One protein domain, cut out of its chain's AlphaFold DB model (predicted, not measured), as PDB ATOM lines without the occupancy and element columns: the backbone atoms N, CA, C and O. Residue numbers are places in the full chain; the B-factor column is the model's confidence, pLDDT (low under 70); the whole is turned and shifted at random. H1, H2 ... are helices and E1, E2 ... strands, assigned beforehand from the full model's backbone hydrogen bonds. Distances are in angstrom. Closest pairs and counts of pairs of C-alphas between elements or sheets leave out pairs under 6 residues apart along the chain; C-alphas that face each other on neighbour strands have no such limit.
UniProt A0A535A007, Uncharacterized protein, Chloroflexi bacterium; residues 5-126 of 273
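This is residues 5 to 126 of the 273 residues of an uncharacterized protein of Chloroflexi bacterium (UniProt A0A535A007). A four-stranded antiparallel sheet, E1 to E4, has the short helix H3 over it, and H3 stands between the sheet and a very long helix, H1, whose first part, residues 5 to 19, sticks out as a free arm. The E3 and E4 hairpin is the long part of the sheet, its tip at residues 75 to 80 sticking out as well, while H4 and H5 pack on the E1 edge and H6 ends the printed part away from the sheet. The printed part has 122 residues, with six named helices and four named strands in the order H1 H2 E1 E2 E3 E4 H3 H4 H5 H6. The class is mixed, helices and strands, and the sheet's order is E1 - E2 - E3 - E4. The whole is loose, with a radius of gyration of the C-alphas of 17.5 A, and flat, spanning 59 by 45 by 24 A.

The sheet holds E1, residues 48 to 52, E2, residues 57 to 61, E3, residues 66 to 74, and E4, residues 81 to 88. E3 is the longest strand and measures 25.8 A from C-alpha 66 at (165.554, 165.993, 148.223) to C-alpha 74; E4 measures 21.4 A. H1, residues 5 to 37, begins at C-alpha 5 at (169.566, 130.137, 123.465) and is 47.7 A long. H2 is residues 39 to 45, H3 residues 91 to 97, and H4 residues 100 to 112, which measures 18.7 A. H5, residues 114 to 117, and H6, residues 121 to 126, follow, and C-alpha 126 is at (168.670, 181.651, 146.916).

The four strands form a meander, each strand the antiparallel neighbour of the one before, and each neighbour pair is a hairpin. E1 and E2 run at 174 degrees, with N 50 and O 58 within hydrogen-bond range at 2.8 A. E2 and E3 run at 157 degrees, with N 61 and O 66 at 2.8 A. E3 and E4 run at 158 degrees, with N 71 and O 84 at 2.8 A and N 88 and O 67 at 2.7 A. From edge to edge the way across the sheet turns by 60 degrees. H3 is on the sheet at a height over the sheet of 9.1 A; it lies over E3, with 4 of its C-alphas falling on E3 and 2 on E4, and runs along the strands, at 22 degrees to E3 on the local plane. H1 is not on the sheet, but its residues 24 to 32 touch H3 at a steep tilt of 51 degrees, opposite ways, the closest C-alphas being those of Ala 28 and Ser 92 at 4.8 A. H4 only grazes the sheet, with residues 102 to 110; the closest C-alphas of E1 and H4 are those of Leu 50 and Trp 106, 5.3 A. H5 also only grazes it, with the C-alphas of Lys 49 and His 117 closest at 4.9 A. H2 grazes it too, only just, with 5 pairs of C-alphas within 10 A. H1 and H4 are close but not clearly touching, with the C-alphas of Ala 27 and Leu 100 closest at 6.2 A. H6 is not on the sheet and is apart from H5. In H1, H2, H3 and H4 every O i to N i+4 pair is within hydrogen-bond range; in H6 1 of 2 is, and H5 is too short for such a pair.

The two C-alphas farthest apart are those of Arg 5 and Asp 122, 59.6 A. Without residues 5 to 19 and 75 to 80, which stand free, the body spans 41 by 39 by 24 A. The printed part has no cut. The link from E3 to E4 is short, the other links are tight, and no link is long. The mean pLDDT of the printed part is 85.1, and residues 120 to 126 are under 70.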
ATOM      1  N   ARG A   5     168.741 128.991 123.042       75.44
ATOM      2  CA  ARG A   5     169.566 130.137 123.465       75.44
ATOM      3  C   ARG A   5     168.756 131.403 123.763       75.44
ATOM      4  O   ARG A   5     169.078 132.111 124.705       75.44
ATOM      5  N   LEU A   6     167.713 131.685 122.979       85.12
ATOM      6  CA  LEU A   6     166.827 132.834 123.212       85.12
ATOM      7  C   LEU A   6     165.966 132.632 124.460       85.12
ATOM      8  O   LEU A   6     165.641 133.601 125.131       85.12
ATOM      9  N   THR A   7     165.590 131.389 124.765       88.06
ATOM     10  CA  THR A   7     164.874 131.071 126.007       88.06
ATOM     11  C   THR A   7     165.789 131.262 127.218       88.06
ATOM     12  O   THR A   7     165.421 132.007 128.115       88.06
ATOM     13  N   ALA A   8     167.011 130.719 127.184       85.88
ATOM     14  CA  ALA A   8     167.983 130.879 128.269       85.88
ATOM     15  C   ALA A   8     168.372 132.350 128.526       85.88
ATOM     16  O   ALA A   8     168.477 132.764 129.673       85.88
ATOM     17  N   LEU A   9     168.537 133.170 127.477       88.94
ATOM     18  CA  LEU A   9     168.795 134.609 127.642       88.94
ATOM     19  C   LEU A   9     167.617 135.357 128.282       88.94
ATOM     20  O   LEU A   9     167.839 136.295 129.040       88.94
ATOM     21  N   ARG A  10     166.370 134.959 127.993       88.12
ATOM     22  CA  ARG A  10     165.185 135.553 128.634       88.12
ATOM     23  C   ARG A  10     165.076 135.160 130.101       88.12
ATOM     24  O   ARG A  10     164.722 136.007 130.908       88.12
ATOM     25  N   GLU A  11     165.374 133.906 130.428       88.62
ATOM     26  CA  GLU A  11     165.412 133.424 131.814       88.62
ATOM     27  C   GLU A  11     166.488 134.167 132.613       88.62
ATOM     28  O   GLU A  11     166.175 134.737 133.653       88.62
ATOM     29  N   LEU A  12     167.703 134.285 132.065       92.62
ATOM     30  CA  LEU A  12     168.789 135.048 132.684       92.62
ATOM     31  C   LEU A  12     168.434 136.531 132.856       92.62
ATOM     32  O   LEU A  12     168.727 137.115 133.889       92.62
ATOM     33  N   SER A  13     167.792 137.147 131.859       89.81
ATOM     34  CA  SER A  13     167.339 138.539 131.960       89.81
ATOM     35  C   SER A  13     166.285 138.727 133.051       89.81
ATOM     36  O   SER A  13     166.285 139.764 133.702       89.81
ATOM     37  N   ALA A  14     165.385 137.759 133.238       85.75
ATOM     38  CA  ALA A  14     164.369 137.825 134.282       85.75
ATOM     39  C   ALA A  14     164.982 137.654 135.679       85.75
ATOM     40  O   ALA A  14     164.595 138.368 136.597       85.75
ATOM     41  N   GLU A  15     165.947 136.745 135.830       92.88
ATOM     42  CA  GLU A  15     166.699 136.559 137.076       92.88
ATOM     43  C   GLU A  15     167.535 137.801 137.410       92.88
ATOM     44  O   GLU A  15     167.441 138.320 138.516       92.88
ATOM     45  N   ALA A  16     168.253 138.358 136.430       88.50
ATOM     46  CA  ALA A  16     169.034 139.581 136.611       88.50
ATOM     47  C   ALA A  16     168.171 140.788 137.020       88.50
ATOM     48  O   ALA A  16     168.599 141.584 137.849       88.50
ATOM     49  N   GLU A  17     166.959 140.924 136.473       87.31
ATOM     50  CA  GLU A  17     166.037 142.001 136.860       87.31
ATOM     51  C   GLU A  17     165.529 141.838 138.301       87.31
ATOM     52  O   GLU A  17     165.365 142.827 139.012       87.31
ATOM     53  N   LEU A  18     165.295 140.599 138.751       86.75
ATOM     54  CA  LEU A  18     164.922 140.324 140.142       86.75
ATOM     55  C   LEU A  18     166.071 140.668 141.095       86.75
ATOM     56  O   LEU A  18     165.867 141.451 142.017       86.75
ATOM     57  N   GLU A  19     167.276 140.172 140.813       87.94
ATOM     58  CA  GLU A  19     168.478 140.467 141.604       87.94
ATOM     59  C   GLU A  19     168.772 141.977 141.648       87.94
ATOM     60  O   GLU A  19     169.079 142.525 142.706       87.94
ATOM     61  N   ARG A  20     168.612 142.687 140.518       88.88
ATOM     62  CA  ARG A  20     168.766 144.151 140.462       88.88
ATOM     63  C   ARG A  20     167.775 144.845 141.392       88.88
ATOM     64  O   ARG A  20     168.164 145.736 142.141       88.88
ATOM     65  N   ARG A  21     166.498 144.457 141.353       85.50
ATOM     66  CA  ARG A  21     165.458 145.058 142.204       85.50
ATOM     67  C   ARG A  21     165.712 144.815 143.687       85.50
ATOM     68  O   ARG A  21     165.518 145.740 144.474       85.50
ATOM     69  N   ASP A  22     166.148 143.614 144.054       86.94
ATOM     70  CA  ASP A  22     166.460 143.272 145.443       86.94
ATOM     71  C   ASP A  22     167.667 144.076 145.944       86.94
ATOM     72  O   ASP A  22     167.592 144.702 147.002       86.94
ATOM     73  N   PHE A  23     168.729 144.175 145.137       89.25
ATOM     74  CA  PHE A  23     169.888 145.018 145.439       89.25
ATOM     75  C   PHE A  23     169.499 146.487 145.661       89.25
ATOM     76  O   PHE A  23     169.886 147.085 146.664       89.25
ATOM     77  N   LEU A  24     168.706 147.067 144.755       88.69
ATOM     78  CA  LEU A  24     168.269 148.463 144.861       88.69
ATOM     79  C   LEU A  24     167.392 148.702 146.088       88.69
ATOM     80  O   LEU A  24     167.527 149.730 146.751       88.69
ATOM     81  N   TYR A  25     166.516 147.752 146.417       88.75
ATOM     82  CA  TYR A  25     165.700 147.826 147.622       88.75
ATOM     83  C   TYR A  25     166.570 147.834 148.885       88.75
ATOM     84  O   TYR A  25     166.379 148.681 149.760       88.75
ATOM     85  N   GLU A  26     167.546 146.928 148.977       90.88
ATOM     86  CA  GLU A  26     168.465 146.874 150.115       90.88
ATOM     87  C   GLU A  26     169.334 148.130 150.215       90.88
ATOM     88  O   GLU A  26     169.487 148.677 151.310       90.88
ATOM     89  N   ALA A  27     169.862 148.615 149.091       90.06
ATOM     90  CA  ALA A  27     170.675 149.823 149.045       90.06
ATOM     91  C   ALA A  27     169.873 151.061 149.481       90.06
ATOM     92  O   ALA A  27     170.311 151.818 150.353       90.06
ATOM     93  N   ALA A  28     168.662 151.228 148.946       90.69
ATOM     94  CA  ALA A  28     167.778 152.331 149.305       90.69
ATOM     95  C   ALA A  28     167.377 152.288 150.786       90.69
ATOM     96  O   ALA A  28     167.349 153.322 151.456       90.69
ATOM     97  N   GLU A  29     167.097 151.100 151.326       92.00
ATOM     98  CA  GLU A  29     166.753 150.923 152.738       92.00
ATOM     99  C   GLU A  29     167.944 151.229 153.657       92.00
ATOM    100  O   GLU A  29     167.777 151.877 154.693       92.00
ATOM    101  N   GLN A  30     169.158 150.813 153.284       94.69
ATOM    102  CA  GLN A  30     170.372 151.156 154.029       94.69
ATOM    103  C   GLN A  30     170.620 152.668 154.039       94.69
ATOM    104  O   GLN A  30     170.820 153.240 155.115       94.69
ATOM    105  N   LEU A  31     170.534 153.325 152.878       93.81
ATOM    106  CA  LEU A  31     170.692 154.775 152.766       93.81
ATOM    107  C   LEU A  31     169.625 155.511 153.582       93.81
ATOM    108  O   LEU A  31     169.944 156.366 154.405       93.81
ATOM    109  N   ARG A  32     168.356 155.112 153.457       93.19
ATOM    110  CA  ARG A  32     167.252 155.693 154.228       93.19
ATOM    111  C   ARG A  32     167.462 155.557 155.736       93.19
ATOM    112  O   ARG A  32     167.190 156.502 156.473       93.19
ATOM    113  N   ARG A  33     167.943 154.408 156.225       92.81
ATOM    114  CA  ARG A  33     168.263 154.231 157.655       92.81
ATOM    115  C   ARG A  33     169.368 155.170 158.111       92.81
ATOM    116  O   ARG A  33     169.233 155.755 159.183       92.81
ATOM    117  N   PHE A  34     170.421 155.324 157.312       94.50
ATOM    118  CA  PHE A  34     171.507 156.256 157.598       94.50
ATOM    119  C   PHE A  34     171.003 157.703 157.685       94.50
ATOM    120  O   PHE A  34     171.253 158.366 158.692       94.50
ATOM    121  N   LEU A  35     170.237 158.165 156.691       93.50
ATOM    122  CA  LEU A  35     169.679 159.522 156.672       93.50
ATOM    123  C   LEU A  35     168.747 159.757 157.863       93.50
ATOM    124  O   LEU A  35     168.895 160.742 158.578       93.50
ATOM    125  N   ASN A  36     167.842 158.815 158.144       93.06
ATOM    126  CA  ASN A  36     166.917 158.917 159.272       93.06
ATOM    127  C   ASN A  36     167.642 158.962 160.624       93.06
ATOM    128  O   ASN A  36     167.257 159.739 161.494       93.06
ATOM    129  N   ALA A  37     168.685 158.147 160.809       93.75
ATOM    130  CA  ALA A  37     169.461 158.116 162.047       93.75
ATOM    131  C   ALA A  37     170.261 159.408 162.285       93.75
ATOM    132  O   ALA A  37     170.587 159.715 163.428       93.75
ATOM    133  N   ASN A  38     170.566 160.159 161.224       90.50
ATOM    134  CA  ASN A  38     171.351 161.391 161.281       90.50
ATOM    135  C   ASN A  38     170.536 162.645 160.926       90.50
ATOM    136  O   ASN A  38     171.121 163.709 160.750       90.50
ATOM    137  N   ARG A  39     169.204 162.542 160.834       86.81
ATOM    138  CA  ARG A  39     168.325 163.595 160.301       86.81
ATOM    139  C   ARG A  39     168.520 164.948 160.982       86.81
ATOM    140  O   ARG A  39     168.617 165.955 160.295       86.81
ATOM    141  N   GLU A  40     168.571 164.973 162.312       84.69
ATOM    142  CA  GLU A  40     168.733 166.219 163.081       84.69
ATOM    143  C   GLU A  40     170.073 166.892 162.762       84.69
ATOM    144  O   GLU A  40     170.099 168.053 162.371       84.69
ATOM    145  N   ARG A  41     171.165 166.119 162.786       85.25
ATOM    146  CA  ARG A  41     172.514 166.604 162.461       85.25
ATOM    147  C   ARG A  41     172.621 167.092 161.019       85.25
ATOM    148  O   ARG A  41     173.260 168.098 160.760       85.25
ATOM    149  N   LEU A  42     172.009 166.376 160.076       84.50
ATOM    150  CA  LEU A  42     172.003 166.775 158.669       84.50
ATOM    151  C   LEU A  42     171.231 168.086 158.477       84.50
ATOM    152  O   LEU A  42     171.700 168.960 157.762       84.50
ATOM    153  N   ARG A  43     170.099 168.273 159.163       83.62
ATOM    154  CA  ARG A  43     169.337 169.532 159.110       83.62
ATOM    155  C   ARG A  43     170.090 170.724 159.687       83.62
ATOM    156  O   ARG A  43     169.933 171.819 159.169       83.62
ATOM    157  N   GLU A  44     170.892 170.517 160.728       80.00
ATOM    158  CA  GLU A  44     171.765 171.563 161.279       80.00
ATOM    159  C   GLU A  44     172.869 171.974 160.297       80.00
ATOM    160  O   GLU A  44     173.266 173.134 160.275       80.00
ATOM    161  N   ILE A  45     173.354 171.031 159.483       81.69
ATOM    162  CA  ILE A  45     174.382 171.284 158.466       81.69
ATOM    163  C   ILE A  45     173.801 172.045 157.263       81.69
ATOM    164  O   ILE A  45     174.473 172.914 156.711       81.69
ATOM    165  N   GLY A  46     172.565 171.733 156.867       83.25
ATOM    166  CA  GLY A  46     171.950 172.272 155.652       83.25
ATOM    167  C   GLY A  46     172.366 171.504 154.388       83.25
ATOM    168  O   GLY A  46     172.880 170.388 154.493       83.25
ATOM    169  N   PRO A  47     172.099 172.047 153.186       89.50
ATOM    170  CA  PRO A  47     172.393 171.391 151.918       89.50
ATOM    171  C   PRO A  47     173.878 171.053 151.756       89.50
ATOM    172  O   PRO A  47     174.757 171.882 152.006       89.50
ATOM    173  N   ILE A  48     174.152 169.829 151.307       91.06
ATOM    174  CA  ILE A  48     175.507 169.299 151.140       91.06
ATOM    175  C   ILE A  48     175.709 168.913 149.682       91.06
ATOM    176  O   ILE A  48     175.008 168.046 149.156       91.06
ATOM    177  N   LYS A  49     176.708 169.512 149.041       93.88
ATOM    178  CA  LYS A  49     177.211 169.093 147.735       93.88
ATOM    179  C   LYS A  49     178.163 167.921 147.950       93.88
ATOM    180  O   LYS A  49     179.267 168.100 148.450       93.88
ATOM    181  N   LEU A  50     177.721 166.706 147.643       93.00
ATOM    182  CA  LEU A  50     178.480 165.475 147.886       93.00
ATOM    183  C   LEU A  50     179.558 165.249 146.828       93.00
ATOM    184  O   LEU A  50     180.666 164.845 147.165       93.00
ATOM    185  N   VAL A  51     179.241 165.544 145.571       91.62
ATOM    186  CA  VAL A  51     180.182 165.485 144.452       91.62
ATOM    187  C   VAL A  51     179.798 166.535 143.417       91.62
ATOM    188  O   VAL A  51     178.616 166.829 143.234       91.62
ATOM    189  N   ASP A  52     180.808 167.122 142.787       88.88
ATOM    190  CA  ASP A  52     180.684 168.071 141.681       88.88
ATOM    191  C   ASP A  52     181.955 167.970 140.835       88.88
ATOM    192  O   ASP A  52     182.939 168.681 141.052       88.88
ATOM    193  N   ASP A  53     181.961 166.997 139.929       84.06
ATOM    194  CA  ASP A  53     183.019 166.809 138.946       84.06
ATOM    195  C   ASP A  53     182.447 166.699 137.519       84.06
ATOM    196  O   ASP A  53     181.278 166.998 137.263       84.06
ATOM    197  N   GLU A  54     183.294 166.371 136.539       75.19
ATOM    198  CA  GLU A  54     182.876 166.284 135.132       75.19
ATOM    199  C   GLU A  54     181.877 165.144 134.862       75.19
ATOM    200  O   GLU A  54     181.182 165.186 133.849       75.19
ATOM    201  N   GLN A  55     181.828 164.119 135.716       77.62
ATOM    202  CA  GLN A  55     181.017 162.914 135.521       77.62
ATOM    203  C   GLN A  55     179.831 162.857 136.480       77.62
ATOM    204  O   GLN A  55     178.736 162.492 136.053       77.62
ATOM    205  N   ASP A  56     180.038 163.254 137.731       85.69
ATOM    206  CA  ASP A  56     179.086 163.097 138.817       85.69
ATOM    207  C   ASP A  56     178.754 164.450 139.458       85.69
ATOM    208  O   ASP A  56     179.617 165.277 139.759       85.69
ATOM    209  N   TYR A  57     177.465 164.664 139.706       90.81
ATOM    210  CA  TYR A  57     176.971 165.818 140.447       90.81
ATOM    211  C   TYR A  57     175.831 165.371 141.343       90.81
ATOM    212  O   TYR A  57     174.791 164.932 140.849       90.81
ATOM    213  N   LEU A  58     176.015 165.493 142.656       94.00
ATOM    214  CA  LEU A  58     174.995 165.119 143.625       94.00
ATOM    215  C   LEU A  58     174.987 166.094 144.793       94.00
ATOM    216  O   LEU A  58     175.962 166.214 145.535       94.00
ATOM    217  N   VAL A  59     173.845 166.738 144.991       94.25
ATOM    218  CA  VAL A  59     173.559 167.590 146.144       94.25
ATOM    219  C   VAL A  59     172.418 166.961 146.931       94.25
ATOM    220  O   VAL A  59     171.452 166.473 146.345       94.25
ATOM    221  N   TYR A  60     172.529 166.962 148.254       94.12
ATOM    222  CA  TYR A  60     171.470 166.523 149.153       94.12
ATOM    223  C   TYR A  60     170.978 167.683 150.012       94.12
ATOM    224  O   TYR A  60     171.762 168.286 150.746       94.12
ATOM    225  N   ASP A  61     169.677 167.946 149.955       91.88
ATOM    226  CA  ASP A  61     168.975 168.873 150.833       91.88
ATOM    227  C   ASP A  61     168.290 168.102 151.981       91.88
ATOM    228  O   ASP A  61     167.334 167.350 151.752       91.88
ATOM    229  N   PRO A  62     168.744 168.266 153.236       85.81
ATOM    230  CA  PRO A  62     168.190 167.559 154.389       85.81
ATOM    231  C   PRO A  62     166.910 168.181 154.974       85.81
ATOM    232  O   PRO A  62     166.284 167.563 155.848       85.81
ATOM    233  N   ILE A  63     166.535 169.392 154.553       81.38
ATOM    234  CA  ILE A  63     165.304 170.069 154.976       81.38
ATOM    235  C   ILE A  63     164.141 169.516 154.158       81.38
ATOM    236  O   ILE A  63     163.180 168.995 154.734       81.38
ATOM    237  N   ASP A  64     164.293 169.556 152.836       82.25
ATOM    238  CA  ASP A  64     163.306 169.059 151.879       82.25
ATOM    239  C   ASP A  64     163.373 167.535 151.686       82.25
ATOM    240  O   ASP A  64     162.451 166.941 151.129       82.25
ATOM    241  N   GLU A  65     164.445 166.894 152.166       86.50
ATOM    242  CA  GLU A  65     164.764 165.475 151.939       86.50
ATOM    243  C   GLU A  65     164.857 165.135 150.442       86.50
ATOM    244  O   GLU A  65     164.403 164.085 149.982       86.50
ATOM    245  N   VAL A  66     165.473 166.041 149.682       90.50
ATOM    246  CA  VAL A  66     165.554 165.993 148.223       90.50
ATOM    247  C   VAL A  66     166.991 165.923 147.741       90.50
ATOM    248  O   VAL A  66     167.906 166.471 148.347       90.50
ATOM    249  N   TRP A  67     167.174 165.254 146.609       93.12
ATOM    250  CA  TRP A  67     168.442 165.154 145.910       93.12
ATOM    251  C   TRP A  67     168.391 165.962 144.621       93.12
ATOM    252  O   TRP A  67     167.381 165.949 143.921       93.12
ATOM    253  N   THR A  68     169.491 166.616 144.279       93.12
ATOM    254  CA  THR A  68     169.673 167.254 142.974       93.12
ATOM    255  C   THR A  68     170.843 166.583 142.280       93.12
ATOM    256  O   THR A  68     171.926 166.471 142.851       93.12
ATOM    257  N   THR A  69     170.615 166.121 141.056       91.75
ATOM    258  CA  THR A  69     171.636 165.529 140.187       91.75
ATOM    259  C   THR A  69     171.692 166.277 138.864       91.75
ATOM    260  O   THR A  69     170.732 166.948 138.500       91.75
ATOM    261  N   ARG A  70     172.795 166.165 138.123       88.19
ATOM    262  CA  ARG A  70     172.925 166.747 136.782       88.19
ATOM    263  C   ARG A  70     172.835 165.639 135.746       88.19
ATOM    264  O   ARG A  70     173.558 164.650 135.838       88.19
ATOM    265  N   LEU A  71     171.947 165.798 134.772       80.50
ATOM    266  CA  LEU A  71     171.882 164.944 133.598       80.50
ATOM    267  C   LEU A  71     172.536 165.673 132.428       80.50
ATOM    268  O   LEU A  71     172.028 166.688 131.955       80.50
ATOM    269  N   THR A  72     173.634 165.114 131.936       79.75
ATOM    270  CA  THR A  72     174.296 165.590 130.723       79.75
ATOM    271  C   THR A  72     173.803 164.779 129.530       79.75
ATOM    272  O   THR A  72     173.999 163.561 129.466       79.75
ATOM    273  N   TYR A  73     173.157 165.431 128.566       76.00
ATOM    274  CA  TYR A  73     172.673 164.781 127.349       76.00
ATOM    275  C   TYR A  73     173.052 165.572 126.104       76.00
ATOM    276  O   TYR A  73     173.238 166.784 126.135       76.00
ATOM    277  N   GLN A  74     173.167 164.864 124.983       79.88
ATOM    278  CA  GLN A  74     173.395 165.482 123.686       79.88
ATOM    279  C   GLN A  74     172.059 165.633 122.958       79.88
ATOM    280  O   GLN A  74     171.376 164.627 122.733       79.88
ATOM    281  N   ASP A  75     171.692 166.853 122.566       77.75
ATOM    282  CA  ASP A  75     170.483 167.066 121.772       77.75
ATOM    283  C   ASP A  75     170.733 166.574 120.330       77.75
ATOM    284  O   ASP A  75     171.647 167.038 119.642       77.75
ATOM    285  N   PRO A  76     169.949 165.601 119.828       76.94
ATOM    286  CA  PRO A  76     170.103 165.092 118.469       76.94
ATOM    287  C   PRO A  76     169.757 166.111 117.365       76.94
ATOM    288  O   PRO A  76     170.033 165.832 116.194       76.94
ATOM    289  N   ALA A  77     169.124 167.245 117.685       79.56
ATOM    290  CA  ALA A  77     168.720 168.273 116.727       79.56
ATOM    291  C   ALA A  77     169.856 169.240 116.354       79.56
ATOM    292  O   ALA A  77     169.976 169.601 115.179       79.56
ATOM    293  N   ASP A  78     170.682 169.639 117.320       88.00
ATOM    294  CA  ASP A  78     171.798 170.578 117.132       88.00
ATOM    295  C   ASP A  78     173.179 169.957 117.416       88.00
ATOM    296  O   ASP A  78     174.197 170.510 116.994       88.00
ATOM    297  N   ASN A  79     173.215 168.752 118.000       80.06
ATOM    298  CA  ASN A  79     174.416 168.009 118.382       80.06
ATOM    299  C   ASN A  79     175.246 168.717 119.477       80.06
ATOM    300  O   ASN A  79     176.435 168.409 119.634       80.06
ATOM    301  N   GLU A  80     174.627 169.626 120.235       82.12
ATOM    302  CA  GLU A  80     175.196 170.286 121.411       82.12
ATOM    303  C   GLU A  80     174.902 169.489 122.693       82.12
ATOM    304  O   GLU A  80     173.977 168.676 122.752       82.12
ATOM    305  N   TRP A  81     175.756 169.664 123.704       78.38
ATOM    306  CA  TRP A  81     175.609 169.029 125.013       78.38
ATOM    307  C   TRP A  81     174.939 170.003 125.970       78.38
ATOM    308  O   TRP A  81     175.383 171.145 126.094       78.38
ATOM    309  N   TYR A  82     173.905 169.525 126.644       74.75
ATOM    310  CA  TYR A  82     173.160 170.272 127.638       74.75
ATOM    311  C   TYR A  82     173.257 169.569 128.982       74.75
ATOM    312  O   TYR A  82     173.186 168.341 129.067       74.75
ATOM    313  N   ASP A  83     173.394 170.390 130.013       80.69
ATOM    314  CA  ASP A  83     173.350 169.982 131.403       80.69
ATOM    315  C   ASP A  83     172.023 170.443 131.996       80.69
ATOM    316  O   ASP A  83     171.701 171.634 131.977       80.69
ATOM    317  N   GLU A  84     171.251 169.497 132.514       80.25
ATOM    318  CA  GLU A  84     169.974 169.771 133.159       80.25
ATOM    319  C   GLU A  84     170.004 169.257 134.596       80.25
ATOM    320  O   GLU A  84     170.310 168.089 134.847       80.25
ATOM    321  N   GLU A  85     169.708 170.138 135.551       86.50
ATOM    322  CA  GLU A  85     169.537 169.729 136.940       86.50
ATOM    323  C   GLU A  85     168.192 169.021 137.111       86.50
ATOM    324  O   GLU A  85     167.130 169.538 136.763       86.50
ATOM    325  N   GLN A  86     168.243 167.825 137.679       86.38
ATOM    326  CA  GLN A  86     167.096 166.988 137.966       86.38
ATOM    327  C   GLN A  86     166.931 166.842 139.479       86.38
ATOM    328  O   GLN A  86     167.840 166.399 140.186       86.38
ATOM    329  N   ARG A  87     165.726 167.158 139.964       91.75
ATOM    330  CA  ARG A  87     165.294 166.913 141.345       91.75
ATOM    331  C   ARG A  87     164.836 165.459 141.487       91.75
ATOM    332  O   ARG A  87     163.971 165.005 140.740       91.75
ATOM    333  N   VAL A  88     165.394 164.745 142.457       90.44
ATOM    334  CA  VAL A  88     165.113 163.341 142.764       90.44
ATOM    335  C   VAL A  88     164.638 163.235 144.213       90.44
ATOM    336  O   VAL A  88     165.359 163.543 145.157       90.44
ATOM    337  N   GLU A  89     163.402 162.780 144.404       84.88
ATOM    338  CA  GLU A  89     162.782 162.659 145.736       84.88
ATOM    339  C   GLU A  89     162.920 161.242 146.314       84.88
ATOM    340  O   GLU A  89     162.883 161.022 147.527       84.88
ATOM    341  N   ALA A  90     163.068 160.239 145.445       85.38
ATOM    342  CA  ALA A  90     163.098 158.844 145.848       85.38
ATOM    343  C   ALA A  90     164.533 158.356 146.075       85.38
ATOM    344  O   ALA A  90     165.331 158.262 145.150       85.38
ATOM    345  N   VAL A  91     164.834 157.904 147.296       88.75
ATOM    346  CA  VAL A  91     166.143 157.308 147.647       88.75
ATOM    347  C   VAL A  91     166.496 156.107 146.757       88.75
ATOM    348  O   VAL A  91     167.663 155.872 146.465       88.75
ATOM    349  N   SER A  92     165.496 155.347 146.299       85.81
ATOM    350  CA  SER A  92     165.712 154.245 145.357       85.81
ATOM    351  C   SER A  92     166.193 154.717 143.991       85.81
ATOM    352  O   SER A  92     167.005 154.037 143.387       85.81
ATOM    353  N   GLU A  93     165.724 155.874 143.523       88.88
ATOM    354  CA  GLU A  93     166.183 156.464 142.265       88.88
ATOM    355  C   GLU A  93     167.626 156.956 142.403       88.88
ATOM    356  O   GLU A  93     168.457 156.659 141.554       88.88
ATOM    357  N   VAL A  94     167.978 157.571 143.538       91.88
ATOM    358  CA  VAL A  94     169.378 157.921 143.840       91.88
ATOM    359  C   VAL A  94     170.273 156.680 143.845       91.88
ATOM    360  O   VAL A  94     171.346 156.706 143.260       91.88
ATOM    361  N   ALA A  95     169.821 155.578 144.451       89.44
ATOM    362  CA  ALA A  95     170.554 154.311 144.472       89.44
ATOM    363  C   ALA A  95     170.619 153.607 143.099       89.44
ATOM    364  O   ALA A  95     171.434 152.704 142.911       89.44
ATOM    365  N   GLU A  96     169.753 153.980 142.152       88.75
ATOM    366  CA  GLU A  96     169.838 153.536 140.756       88.75
ATOM    367  C   GLU A  96     170.857 154.340 139.951       88.75
ATOM    368  O   GLU A  96     171.504 153.776 139.067       88.75
ATOM    369  N   LEU A  97     170.988 155.633 140.250       90.56
ATOM    370  CA  LEU A  97     171.917 156.541 139.582       90.56
ATOM    371  C   LEU A  97     173.341 156.404 140.126       90.56
ATOM    372  O   LEU A  97     174.299 156.395 139.359       90.56
ATOM    373  N   TYR A  98     173.466 156.235 141.441       91.25
ATOM    374  CA  TYR A  98     174.731 156.217 142.157       91.25
ATOM    375  C   TYR A  98     174.862 154.968 143.019       91.25
ATOM    376  O   TYR A  98     173.915 154.490 143.646       91.25
ATOM    377  N   ASN A  99     176.081 154.449 143.104       89.62
ATOM    378  CA  ASN A  99     176.377 153.335 143.986       89.62
ATOM    379  C   ASN A  99     176.370 153.799 145.451       89.62
ATOM    380  O   ASN A  99     177.024 154.776 145.816       89.62
ATOM    381  N   LEU A 100     175.684 153.050 146.317       92.38
ATOM    382  CA  LEU A 100     175.588 153.352 147.746       92.38
ATOM    383  C   LEU A 100     176.956 153.515 148.423       92.38
ATOM    384  O   LEU A 100     177.109 154.361 149.301       92.38
ATOM    385  N   ALA A 101     177.939 152.696 148.043       92.81
ATOM    386  CA  ALA A 101     179.274 152.778 148.628       92.81
ATOM    387  C   ALA A 101     179.922 154.146 148.367       92.81
ATOM    388  O   ALA A 101     180.551 154.699 149.269       92.81
ATOM    389  N   ASP A 102     179.706 154.697 147.172       94.56
ATOM    390  CA  ASP A 102     180.268 155.976 146.749       94.56
ATOM    391  C   ASP A 102     179.535 157.136 147.432       94.56
ATOM    392  O   ASP A 102     180.182 157.995 148.021       94.56
ATOM    393  N   ILE A 103     178.199 157.080 147.527       94.12
ATOM    394  CA  ILE A 103     177.407 158.067 148.288       94.12
ATOM    395  C   ILE A 103     177.904 158.172 149.739       94.12
ATOM    396  O   ILE A 103     178.133 159.265 150.260       94.12
ATOM    397  N   LEU A 104     178.094 157.034 150.413       92.81
ATOM    398  CA  LEU A 104     178.584 157.010 151.796       92.81
ATOM    399  C   LEU A 104     180.046 157.470 151.906       92.81
ATOM    400  O   LEU A 104     180.429 158.082 152.910       92.81
ATOM    401  N   ALA A 105     180.863 157.194 150.886       93.56
ATOM    402  CA  ALA A 105     182.220 157.713 150.805       93.56
ATOM    403  C   ALA A 105     182.215 159.243 150.678       93.56
ATOM    404  O   ALA A 105     182.935 159.892 151.430       93.56
ATOM    405  N   TRP A 106     181.342 159.826 149.855       95.00
ATOM    406  CA  TRP A 106     181.204 161.278 149.720       95.00
ATOM    407  C   TRP A 106     180.728 161.958 151.003       95.00
ATOM    408  O   TRP A 106     181.260 162.999 151.368       95.00
ATOM    409  N   PHE A 107     179.821 161.350 151.775       92.19
ATOM    410  CA  PHE A 107     179.509 161.860 153.121       92.19
ATOM    411  C   PHE A 107     180.731 161.845 154.054       92.19
ATOM    412  O   PHE A 107     180.875 162.711 154.918       92.19
ATOM    413  N   THR A 108     181.622 160.865 153.895       92.00
ATOM    414  CA  THR A 108     182.874 160.794 154.662       92.00
ATOM    415  C   THR A 108     183.877 161.852 154.193       92.00
ATOM    416  O   THR A 108     184.568 162.436 155.027       92.00
ATOM    417  N   GLU A 109     183.951 162.103 152.885       89.81
ATOM    418  CA  GLU A 109     184.739 163.171 152.256       89.81
ATOM    419  C   GLU A 109     184.274 164.546 152.755       89.81
ATOM    420  O   GLU A 109     185.064 165.289 153.331       89.81
ATOM    421  N   ALA A 110     182.968 164.816 152.682       88.12
ATOM    422  CA  ALA A 110     182.345 166.052 153.149       88.12
ATOM    423  C   ALA A 110     182.606 166.323 154.636       88.12
ATOM    424  O   ALA A 110     182.797 167.465 155.043       88.12
ATOM    425  N   ALA A 111     182.674 165.277 155.462       85.12
ATOM    426  CA  ALA A 111     183.043 165.421 156.869       85.12
ATOM    427  C   ALA A 111     184.535 165.752 157.079       85.12
ATOM    428  O   ALA A 111     184.890 166.323 158.109       85.12
ATOM    429  N   ARG A 112     185.418 165.365 156.148       82.06
ATOM    430  CA  ARG A 112     186.861 165.658 156.195       82.06
ATOM    431  C   ARG A 112     187.196 167.030 155.627       82.06
ATOM    432  O   ARG A 112     188.141 167.644 156.115       82.06
ATOM    433  N   ASP A 113     186.435 167.494 154.640       84.69
ATOM    434  CA  ASP A 113     186.605 168.801 154.002       84.69
ATOM    435  C   ASP A 113     185.276 169.576 153.889       84.69
ATOM    436  O   ASP A 113     184.744 169.775 152.798       84.69
ATOM    437  N   PRO A 114     184.706 170.049 155.012       80.69
ATOM    438  CA  PRO A 114     183.400 170.707 154.990       80.69
ATOM    439  C   PRO A 114     183.375 171.961 154.108       80.69
ATOM    440  O   PRO A 114     182.370 172.263 153.477       80.69
ATOM    441  N   THR A 115     184.491 172.683 154.020       80.44
ATOM    442  CA  THR A 115     184.610 173.929 153.254       80.44
ATOM    443  C   THR A 115     184.306 173.787 151.767       80.44
ATOM    444  O   THR A 115     183.785 174.731 151.181       80.44
ATOM    445  N   ASN A 116     184.606 172.635 151.163       78.88
ATOM    446  CA  ASN A 116     184.368 172.390 149.737       78.88
ATOM    447  C   ASN A 116     183.024 171.699 149.450       78.88
ATOM    448  O   ASN A 116     182.613 171.623 148.296       78.88
ATOM    449  N   HIS A 117     182.343 171.207 150.486       84.19
ATOM    450  CA  HIS A 117     181.108 170.428 150.365       84.19
ATOM    451  C   HIS A 117     179.868 171.151 150.906       84.19
ATOM    452  O   HIS A 117     178.741 170.797 150.555       84.19
ATOM    453  N   LEU A 118     180.046 172.164 151.754       82.19
ATOM    454  CA  LEU A 118     178.956 173.030 152.182       82.19
ATOM    455  C   LEU A 118     178.644 174.045 151.088       82.19
ATOM    456  O   LEU A 118     179.540 174.710 150.565       82.19
ATOM    457  N   VAL A 119     177.359 174.180 150.768       71.31
ATOM    458  CA  VAL A 119     176.892 175.249 149.885       71.31
ATOM    459  C   VAL A 119     177.195 176.595 150.564       71.31
ATOM    460  O   VAL A 119     176.874 176.754 151.747       71.31
ATOM    461  N   PRO A 120     177.844 177.562 149.883       64.31
ATOM    462  CA  PRO A 120     178.139 178.868 150.462       64.31
ATOM    463  C   PRO A 120     176.870 179.560 150.974       64.31
ATOM    464  O   PRO A 120     175.814 179.481 150.349       64.31
ATOM    465  N   ALA A 121     176.983 180.301 152.079       50.91
ATOM    466  CA  ALA A 121     175.856 181.027 152.678       50.91
ATOM    467  C   ALA A 121     175.148 181.979 151.684       50.91
ATOM    468  O   ALA A 121     173.944 182.201 151.790       50.91
ATOM    469  N   ASP A 122     175.884 182.486 150.691       47.28
ATOM    470  CA  ASP A 122     175.370 183.370 149.640       47.28
ATOM    471  C   ASP A 122     174.466 182.636 148.617       47.28
ATOM    472  O   ASP A 122     173.576 183.256 148.042       47.28
ATOM    473  N   GLU A 123     174.654 181.323 148.408       51.97
ATOM    474  CA  GLU A 123     173.814 180.466 147.543       51.97
ATOM    475  C   GLU A 123     172.620 179.866 148.311       51.97
ATOM    476  O   GLU A 123     171.531 179.707 147.761       51.97
ATOM    477  N   LEU A 124     172.785 179.625 149.616       49.00
ATOM    478  CA  LEU A 124     171.706 179.263 150.546       49.00
ATOM    479  C   LEU A 124     170.600 180.328 150.615       49.00
ATOM    480  O   LEU A 124     169.424 179.983 150.706       49.00
ATOM    481  N   ALA A 125     170.956 181.610 150.485       47.03
ATOM    482  CA  ALA A 125     169.992 182.708 150.402       47.03
ATOM    483  C   ALA A 125     169.069 182.620 149.166       47.03
ATOM    484  O   ALA A 125     167.959 183.143 149.204       47.03
ATOM    485  N   GLY A 126     169.501 181.943 148.092       41.94
ATOM    486  CA  GLY A 126     168.670 181.651 146.916       41.94
ATOM    487  C   GLY A 126     167.799 180.397 147.065       41.94
ATOM    488  O   GLY A 126     166.797 180.260 146.369       41.94
TER     489      GLY A 126